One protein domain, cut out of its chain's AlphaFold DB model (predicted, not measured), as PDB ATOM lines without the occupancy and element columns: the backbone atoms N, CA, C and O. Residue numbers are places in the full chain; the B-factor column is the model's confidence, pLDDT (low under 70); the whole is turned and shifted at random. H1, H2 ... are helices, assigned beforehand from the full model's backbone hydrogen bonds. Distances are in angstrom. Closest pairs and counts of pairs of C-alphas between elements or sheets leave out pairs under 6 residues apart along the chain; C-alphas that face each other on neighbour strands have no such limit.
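Overview. This is residues 4 to 71 of the 71 residues of an uncharacterized protein of Hyphomicrobium sp. (UniProt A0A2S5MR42). Two helices, H1 and H2, cross as an X and make a small compact body, from which a third helix, H3, sticks out as a free arm. A long loop, residues 21 to 36, joins the two crossed helices, and the arm, residues 51 to 71, makes the length of the whole. The printed part has 68 residues with three named helices, in the order H1, H2, H3, and no named strand; the class is all helix. The whole is loose, with a radius of gyration of the C-alphas of 15.4 A, and elongated, spanning 51 by 27 by 19 A.

Along the chain. H1 is residues 4 to 20, 24.6 A from first to last C-alpha, and begins at C-alpha 4 at (10.226, 12.402, -24.603). H2 is residues 37 to 52, 22.3 A long in the same measure, with C-alpha 37 at (2.173, 34.713, -29.019). H3 is residues 58 to 69, 16.4 A, and ends at C-alpha 69 at (27.814, 22.467, -60.745).

Arrangement. H1 and H2 touch, and their closest C-alphas, those of Ala 14 and Cys 42, are 4.7 A apart. They run opposite ways at a steep tilt of 56 degrees, 8.6 A from centre to centre. H3 is apart from H1 and from H2. In H1, H2 and H3 every O i to N i+4 pair is within hydrogen-bond range.

Size, cuts and confidence. The C-alphas farthest apart, those of His 35 and Ala 71, are 51.5 A apart. Without the residues that stand free, the body has 47 residues and spans 25 by 21 by 19 A. The link from H1 to H2 is long, with 16 residues, and the link from H2 to H3 is tight, with 5. The printed part has no cut. Its mean pLDDT is 89.6, and residues 54 to 56, 58 and 71 are under 70.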
ATOM      1  N   GLU A   4       9.636  11.443 -25.538       87.12
ATOM      2  CA  GLU A   4      10.226  12.402 -24.603       87.12
ATOM      3  C   GLU A   4      11.446  13.119 -25.206       87.12
ATOM      4  O   GLU A   4      11.604  14.330 -25.039       87.12
ATOM      5  N   GLU A   5      12.296  12.395 -25.937       88.12
ATOM      6  CA  GLU A   5      13.457  12.973 -26.621       88.12
ATOM      7  C   GLU A   5      13.047  13.931 -27.741       88.12
ATOM      8  O   GLU A   5      13.644  15.000 -27.861       88.12
ATOM      9  N   ILE A   6      12.017  13.584 -28.522       89.19
ATOM     10  CA  ILE A   6      11.462  14.454 -29.571       89.19
ATOM     11  C   ILE A   6      10.975  15.766 -28.952       89.19
ATOM     12  O   ILE A   6      11.416  16.837 -29.362       89.19
ATOM     13  N   VAL A   7      10.151  15.700 -27.902       91.81
ATOM     14  CA  VAL A   7       9.624  16.901 -27.231       91.81
ATOM     15  C   VAL A   7      10.750  17.761 -26.652       91.81
ATOM     16  O   VAL A   7      10.720  18.983 -26.788       91.81
ATOM     17  N   LYS A   8      11.774  17.153 -26.038       93.12
ATOM     18  CA  LYS A   8      12.937  17.896 -25.524       93.12
ATOM     19  C   LYS A   8      13.708  18.596 -26.643       93.12
ATOM     20  O   LYS A   8      14.075  19.760 -26.479       93.12
ATOM     21  N   LYS A   9      13.941  17.920 -27.771       93.44
ATOM     22  CA  LYS A   9      14.643  18.506 -28.919       93.44
ATOM     23  C   LYS A   9      13.832  19.624 -29.577       93.44
ATOM     24  O   LYS A   9      14.390  20.695 -29.803       93.44
ATOM     25  N   ALA A  10      12.531  19.430 -29.784       94.25
ATOM     26  CA  ALA A  10      11.636  20.468 -30.289       94.25
ATOM     27  C   ALA A  10      11.602  21.689 -29.354       94.25
ATOM     28  O   ALA A  10      11.720  22.825 -29.804       94.25
ATOM     29  N   ASN A  11      11.558  21.479 -28.032       96.69
ATOM     30  CA  ASN A  11      11.551  22.583 -27.063       96.69
ATOM     31  C   ASN A  11      12.882  23.349 -27.058       96.69
ATOM     32  O   ASN A  11      12.901  24.565 -26.876       96.69
ATOM     33  N   ARG A  12      14.001  22.652 -27.292       95.88
ATOM     34  CA  ARG A  12      15.312  23.285 -27.489       95.88
ATOM     35  C   ARG A  12      15.357  24.092 -28.788       95.88
ATOM     36  O   ARG A  12      15.892  25.194 -28.773       95.88
ATOM     37  N   LEU A  13      14.801  23.575 -29.880       95.75
ATOM     38  CA  LEU A  13      14.751  24.281 -31.161       95.75
ATOM     39  C   LEU A  13      13.881  25.548 -31.077       95.75
ATOM     40  O   LEU A  13      14.310  26.614 -31.504       95.75
ATOM     41  N   ALA A  14      12.727  25.470 -30.408       97.38
ATOM     42  CA  ALA A  14      11.889  26.636 -30.124       97.38
ATOM     43  C   ALA A  14      12.651  27.720 -29.338       97.38
ATOM     44  O   ALA A  14      12.546  28.905 -29.654       97.38
ATOM     45  N   ARG A  15      13.478  27.324 -28.358       97.56
ATOM     46  CA  ARG A  15      14.351  28.259 -27.632       97.56
ATOM     47  C   ARG A  15      15.343  28.960 -28.555       97.56
ATOM     48  O   ARG A  15      15.506  30.168 -28.427       97.56
ATOM     49  N   ILE A  16      15.968  28.232 -29.481       96.62
ATOM     50  CA  ILE A  16      16.903  28.813 -30.458       96.62
ATOM     51  C   ILE A  16      16.186  29.874 -31.300       96.62
ATOM     52  O   ILE A  16      16.666  31.000 -31.392       96.62
ATOM     53  N   PHE A  17      14.998  29.572 -31.829       97.25
ATOM     54  CA  PHE A  17      14.217  30.549 -32.596       97.25
ATOM     55  C   PHE A  17      13.803  31.776 -31.777       97.25
ATOM     56  O   PHE A  17      13.731  32.882 -32.311       97.25
ATOM     57  N   TYR A  18      13.537  31.601 -30.483       97.69
ATOM     58  CA  TYR A  18      13.216  32.711 -29.588       97.69
ATOM     59  C   TYR A  18      14.442  33.596 -29.309       97.69
ATOM     60  O   TYR A  18      14.344  34.820 -29.351       97.69
ATOM     61  N   GLN A  19      15.617  32.983 -29.135       97.19
ATOM     62  CA  GLN A  19      16.897  33.683 -28.983       97.19
ATOM     63  C   GLN A  19      17.320  34.431 -30.248       97.19
ATOM     64  O   GLN A  19      17.811  35.552 -30.153       97.19
ATOM     65  N   MET A  20      17.071  33.870 -31.435       97.19
ATOM     66  CA  MET A  20      17.321  34.554 -32.712       97.19
ATOM     67  C   MET A  20      16.515  35.854 -32.858       97.19
ATOM     68  O   MET A  20      16.943  36.765 -33.558       97.19
ATOM     69  N   GLN A  21      15.373  35.961 -32.175       95.75
ATOM     70  CA  GLN A  21      14.562  37.182 -32.117       95.75
ATOM     71  C   GLN A  21      15.046  38.179 -31.046       95.75
ATOM     72  O   GLN A  21      14.472  39.257 -30.916       95.75
ATOM     73  N   GLY A  22      16.096  37.843 -30.289       96.88
ATOM     74  CA  GLY A  22      16.673  38.680 -29.235       96.88
ATOM     75  C   GLY A  22      16.056  38.482 -27.848       96.88
ATOM     76  O   GLY A  22      16.298  39.299 -26.963       96.88
ATOM     77  N   TYR A  23      15.259  37.428 -27.645       95.50
ATOM     78  CA  TYR A  23      14.623  37.140 -26.359       95.50
ATOM     79  C   TYR A  23      15.328  36.018 -25.590       95.50
ATOM     80  O   TYR A  23      15.809  35.043 -26.164       95.50
ATOM     81  N   GLU A  24      15.316  36.113 -24.261       93.94
ATOM     82  CA  GLU A  24      15.882  35.102 -23.365       93.94
ATOM     83  C   GLU A  24      14.816  34.546 -22.414       93.94
ATOM     84  O   GLU A  24      13.937  35.267 -21.939       93.94
ATOM     85  N   VAL A  25      14.903  33.247 -22.129       94.62
ATOM     86  CA  VAL A  25      14.078  32.537 -21.140       94.62
ATOM     87  C   VAL A  25      14.946  31.537 -20.390       94.62
ATOM     88  O   VAL A  25      16.008  31.147 -20.873       94.62
ATOM     89  N   SER A  26      14.475  31.070 -19.238       93.56
ATOM     90  CA  SER A  26      15.168  30.036 -18.475       93.56
ATOM     91  C   SER A  26      15.264  28.702 -19.236       93.56
ATOM     92  O   SER A  26      14.438  28.368 -20.098       93.56
ATOM     93  N   ASP A  27      16.272  27.896 -18.897       89.00
ATOM     94  CA  ASP A  27      16.521  26.594 -19.533       89.00
ATOM     95  C   ASP A  27      15.413  25.562 -19.265       89.00
ATOM     96  O   ASP A  27      15.167  24.668 -20.086       89.00
ATOM     97  N   ASP A  28      14.684  25.717 -18.162       92.62
ATOM     98  CA  ASP A  28      13.533  24.897 -17.779       92.62
ATOM     99  C   ASP A  28      12.204  25.381 -18.387       92.62
ATOM    100  O   ASP A  28      11.177  24.710 -18.228       92.62
ATOM    101  N   PHE A  29      12.215  26.498 -19.127       96.12
ATOM    102  CA  PHE A  29      11.031  27.025 -19.800       96.12
ATOM    103  C   PHE A  29      10.466  26.039 -20.837       96.12
ATOM    104  O   PHE A  29      11.188  25.439 -21.644       96.12
ATOM    105  N   LYS A  30       9.140  25.872 -20.815       96.81
ATOM    106  CA  LYS A  30       8.396  24.902 -21.632       96.81
ATOM    107  C   LYS A  30       7.540  25.645 -22.647       96.81
ATOM    108  O   LYS A  30       6.413  26.021 -22.340       96.81
ATOM    109  N   PHE A  31       8.051  25.794 -23.866       96.81
ATOM    110  CA  PHE A  31       7.373  26.491 -24.961       96.81
ATOM    111  C   PHE A  31       6.031  25.840 -25.330       96.81
ATOM    112  O   PHE A  31       5.068  26.537 -25.621       96.81
ATOM    113  N   TYR A  32       5.906  24.518 -25.181       94.25
ATOM    114  CA  TYR A  32       4.636  23.799 -25.364       94.25
ATOM    115  C   TYR A  32       3.568  24.094 -24.286       94.25
ATOM    116  O   TYR A  32       2.461  23.566 -24.356       94.25
ATOM    117  N   ARG A  33       3.889  24.891 -23.256       96.44
ATOM    118  CA  ARG A  33       2.940  25.404 -22.248       96.44
ATOM    119  C   ARG A  33       2.811  26.928 -22.282       96.44
ATOM    120  O   ARG A  33       2.189  27.498 -21.390       96.44
ATOM    121  N   ALA A  34       3.435  27.582 -23.257       94.94
ATOM    122  CA  ALA A  34       3.418  29.027 -23.369       94.94
ATOM    123  C   ALA A  34       2.039  29.554 -23.782       94.94
ATOM    124  O   ALA A  34       1.254  28.875 -24.443       94.94
ATOM    125  N   HIS A  35       1.779  30.809 -23.419       94.50
ATOM    126  CA  HIS A  35       0.592  31.551 -23.850       94.50
ATOM    127  C   HIS A  35       0.951  32.849 -24.579       94.50
ATOM    128  O   HIS A  35       0.096  33.418 -25.258       94.50
ATOM    129  N   HIS A  36       2.197  33.325 -24.464       96.31
ATOM    130  CA  HIS A  36       2.633  34.511 -25.182       96.31
ATOM    131  C   HIS A  36       2.760  34.192 -26.682       96.31
ATOM    132  O   HIS A  36       3.388  33.188 -27.033       96.31
ATOM    133  N   PRO A  37       2.218  35.027 -27.590       96.69
ATOM    134  CA  PRO A  37       2.173  34.713 -29.019       96.69
ATOM    135  C   PRO A  37       3.535  34.380 -29.634       96.69
ATOM    136  O   PRO A  37       3.628  33.462 -30.444       96.69
ATOM    137  N   ALA A  38       4.594  35.081 -29.222       96.31
ATOM    138  CA  ALA A  38       5.939  34.843 -29.747       96.31
ATOM    139  C   ALA A  38       6.510  33.480 -29.306       96.31
ATOM    140  O   ALA A  38       7.105  32.768 -30.108       96.31
ATOM    141  N   GLU A  39       6.269  33.077 -28.057       97.69
ATOM    142  CA  GLU A  39       6.723  31.786 -27.524       97.69
ATOM    143  C   GLU A  39       5.975  30.624 -28.196       97.69
ATOM    144  O   GLU A  39       6.586  29.642 -28.620       97.69
ATOM    145  N   VAL A  40       4.654  30.765 -28.356       97.94
ATOM    146  CA  VAL A  40       3.814  29.797 -29.080       97.94
ATOM    147  C   VAL A  40       4.247  29.699 -30.544       97.94
ATOM    148  O   VAL A  40       4.362  28.599 -31.080       97.94
ATOM    149  N   GLY A  41       4.542  30.834 -31.184       97.81
ATOM    150  CA  GLY A  41       5.073  30.876 -32.546       97.81
ATOM    151  C   GLY A  41       6.368  30.077 -32.684       97.81
ATOM    152  O   GLY A  41       6.476  29.237 -33.574       97.81
ATOM    153  N   CYS A  42       7.316  30.256 -31.760       98.06
ATOM    154  CA  CYS A  42       8.564  29.491 -31.747       98.06
ATOM    155  C   CYS A  42       8.363  27.988 -31.553       98.06
ATOM    156  O   CYS A  42       9.057  27.199 -32.194       98.06
ATOM    157  N   TRP A  43       7.413  27.582 -30.708       97.81
ATOM    158  CA  TRP A  43       7.045  26.172 -30.585       97.81
ATOM    159  C   TRP A  43       6.521  25.608 -31.907       97.81
ATOM    160  O   TRP A  43       6.994  24.570 -32.359       97.81
ATOM    161  N   ASN A  44       5.596  26.314 -32.558       97.12
ATOM    162  CA  ASN A  44       5.007  25.868 -33.819       97.12
ATOM    163  C   ASN A  44       6.048  25.770 -34.942       97.12
ATOM    164  O   ASN A  44       6.033  24.802 -35.693       97.12
ATOM    165  N   MET A  45       6.987  26.721 -35.025       96.75
ATOM    166  CA  MET A  45       8.104  26.640 -35.974       96.75
ATOM    167  C   MET A  45       8.964  25.399 -35.731       96.75
ATOM    168  O   MET A  45       9.368  24.743 -36.683       96.75
ATOM    169  N   ALA A  46       9.226  25.050 -34.467       95.25
ATOM    170  CA  ALA A  46       9.981  23.845 -34.143       95.25
ATOM    171  C   ALA A  46       9.225  22.566 -34.524       95.25
ATOM    172  O   ALA A  46       9.851  21.642 -35.026       95.25
ATOM    173  N   VAL A  47       7.903  22.516 -34.323       92.69
ATOM    174  CA  VAL A  47       7.070  21.388 -34.773       92.69
ATOM    175  C   VAL A  47       7.168  21.223 -36.291       92.69
ATOM    176  O   VAL A  47       7.552  20.155 -36.748       92.69
ATOM    177  N   VAL A  48       6.930  22.296 -37.054       93.94
ATOM    178  CA  VAL A  48       7.012  22.264 -38.525       93.94
ATOM    179  C   VAL A  48       8.414  21.873 -38.997       93.94
ATOM    180  O   VAL A  48       8.552  21.037 -39.876       93.94
ATOM    181  N   ALA A  49       9.471  22.417 -38.393       92.25
ATOM    182  CA  ALA A  49      10.840  22.059 -38.759       92.25
ATOM    183  C   ALA A  49      11.156  20.576 -38.499       92.25
ATOM    184  O   ALA A  49      11.881  19.963 -39.273       92.25
ATOM    185  N   PHE A  50      10.630  19.986 -37.423       87.38
ATOM    186  CA  PHE A  50      10.788  18.551 -37.187       87.38
ATOM    187  C   PHE A  50      10.025  17.718 -38.219       87.38
ATOM    188  O   PHE A  50      10.578  16.733 -38.694       87.38
ATOM    189  N   ASP A  51       8.811  18.129 -38.592       85.50
ATOM    190  CA  ASP A  51       8.016  17.445 -39.617       85.50
ATOM    191  C   ASP A  51       8.681  17.510 -41.008       85.50
ATOM    192  O   ASP A  51       8.640  16.537 -41.758       85.50
ATOM    193  N   GLU A  52       9.330  18.630 -41.343       86.00
ATOM    194  CA  GLU A  52       9.946  18.857 -42.660       86.00
ATOM    195  C   GLU A  52      11.390  18.319 -42.782       86.00
ATOM    196  O   GLU A  52      11.840  18.032 -43.889       86.00
ATOM    197  N   ILE A  53      12.142  18.191 -41.676       79.31
ATOM    198  CA  ILE A  53      13.616  18.031 -41.696       79.31
ATOM    199  C   ILE A  53      14.103  16.803 -40.893       79.31
ATOM    200  O   ILE A  53      15.188  16.841 -40.319       79.31
ATOM    201  N   GLU A  54      13.363  15.694 -40.792       69.06
ATOM    202  CA  GLU A  54      13.828  14.465 -40.098       69.06
ATOM    203  C   GLU A  54      15.042  13.768 -40.785       69.06
ATOM    204  O   GLU A  54      14.981  12.618 -41.210       69.06
ATOM    205  N   GLY A  55      16.198  14.437 -40.852       62.53
ATOM    206  CA  GLY A  55      17.490  13.869 -41.247       62.53
ATOM    207  C   GLY A  55      18.256  14.630 -42.326       62.53
ATOM    208  O   GLY A  55      19.299  14.141 -42.749       62.53
ATOM    209  N   THR A  56      17.777  15.791 -42.771       66.81
ATOM    210  CA  THR A  56      18.426  16.549 -43.849       66.81
ATOM    211  C   THR A  56      19.397  17.588 -43.299       66.81
ATOM    212  O   THR A  56      18.998  18.500 -42.574       66.81
ATOM    213  N   ASP A  57      20.669  17.469 -43.681       72.50
ATOM    214  CA  ASP A  57      21.662  18.532 -43.531       72.50
ATOM    215  C   ASP A  57      21.663  19.378 -44.809       72.50
ATOM    216  O   ASP A  57      22.176  18.971 -45.849       72.50
ATOM    217  N   VAL A  58      21.006  20.536 -44.738       69.38
ATOM    218  CA  VAL A  58      20.824  21.427 -45.891       69.38
ATOM    219  C   VAL A  58      22.157  21.990 -46.386       69.38
ATOM    220  O   VAL A  58      22.296  22.204 -47.584       69.38
ATOM    221  N   GLU A  59      23.139  22.188 -45.506       77.31
ATOM    222  CA  GLU A  59      24.450  22.728 -45.882       77.31
ATOM    223  C   GLU A  59      25.330  21.653 -46.533       77.31
ATOM    224  O   GLU A  59      26.003  21.935 -47.517       77.31
ATOM    225  N   ASP A  60      25.276  20.405 -46.056       77.00
ATOM    226  CA  ASP A  60      25.919  19.269 -46.742       77.00
ATOM    227  C   ASP A  60      25.305  19.035 -48.134       77.00
ATOM    228  O   ASP A  60      26.017  18.853 -49.123       77.00
ATOM    229  N   CYS A  61      23.974  19.127 -48.236       78.50
ATOM    230  CA  CYS A  61      23.271  19.056 -49.519       78.50
ATOM    231  C   CYS A  61      23.658  20.216 -50.452       78.50
ATOM    232  O   CYS A  61      23.760  20.024 -51.662       78.50
ATOM    233  N   LEU A  62      23.861  21.418 -49.901       80.94
ATOM    234  CA  LEU A  62      24.282  22.594 -50.659       80.94
ATOM    235  C   LEU A  62      25.726  22.452 -51.153       80.94
ATOM    236  O   LEU A  62      25.989  22.714 -52.321       80.94
ATOM    237  N   ALA A  63      26.640  21.983 -50.304       85.31
ATOM    238  CA  ALA A  63      28.031  21.746 -50.680       85.31
ATOM    239  C   ALA A  63      28.149  20.710 -51.812       85.31
ATOM    240  O   ALA A  63      28.878  20.937 -52.774       85.31
ATOM    241  N   GLN A  64      27.383  19.614 -51.748       82.38
ATOM    242  CA  GLN A  64      27.311  18.632 -52.840       82.38
ATOM    243  C   GLN A  64      26.792  19.249 -54.147       82.38
ATOM    244  O   GLN A  64      27.331  18.965 -55.214       82.38
ATOM    245  N   LEU A  65      25.778  20.119 -54.075       85.69
ATOM    246  CA  LEU A  65      25.232  20.808 -55.247       85.69
ATOM    247  C   LEU A  65      26.276  21.721 -55.913       85.69
ATOM    248  O   LEU A  65      26.411  21.711 -57.133       85.69
ATOM    249  N   GLU A  66      27.015  22.500 -55.121       89.31
ATOM    250  CA  GLU A  66      28.056  23.402 -55.628       89.31
ATOM    251  C   GLU A  66      29.234  22.637 -56.260       89.31
ATOM    252  O   GLU A  66      29.802  23.094 -57.255       89.31
ATOM    253  N   GLU A  67      29.590  21.465 -55.721       85.81
ATOM    254  CA  GLU A  67      30.600  20.576 -56.310       85.81
ATOM    255  C   GLU A  67      30.146  19.997 -57.661       85.81
ATOM    256  O   GLU A  67      30.932  19.992 -58.612       85.81
ATOM    257  N   ASP A  68      28.886  19.566 -57.770       77.69
ATOM    258  CA  ASP A  68      28.306  19.031 -59.008       77.69
ATOM    259  C   ASP A  68      28.185  20.098 -60.115       77.69
ATOM    260  O   ASP A  68      28.388  19.791 -61.290       77.69
ATOM    261  N   GLU A  69      27.880  21.357 -59.776       82.19
ATOM    262  CA  GLU A  69      27.814  22.467 -60.745       82.19
ATOM    263  C   GLU A  69      29.195  22.915 -61.257       82.19
ATOM    264  O   GLU A  69      29.301  23.517 -62.331       82.19
ATOM    265  N   ALA A  70      30.256  22.644 -60.494       75.25
ATOM    266  CA  ALA A  70      31.630  22.991 -60.845       75.25
ATOM    267  C   ALA A  70      32.341  21.929 -61.716       75.25
ATOM    268  O   ALA A  70      33.458  22.193 -62.183       75.25
ATOM    269  N   ALA A  71      31.726  20.756 -61.917       64.56
ATOM    270  CA  ALA A  71      32.258  19.607 -62.662       64.56
ATOM    271  C   ALA A  71      31.848  19.590 -64.148       64.56
ATOM    272  O   ALA A  71      32.703  19.186 -64.977       64.56
TER     273      ALA A  71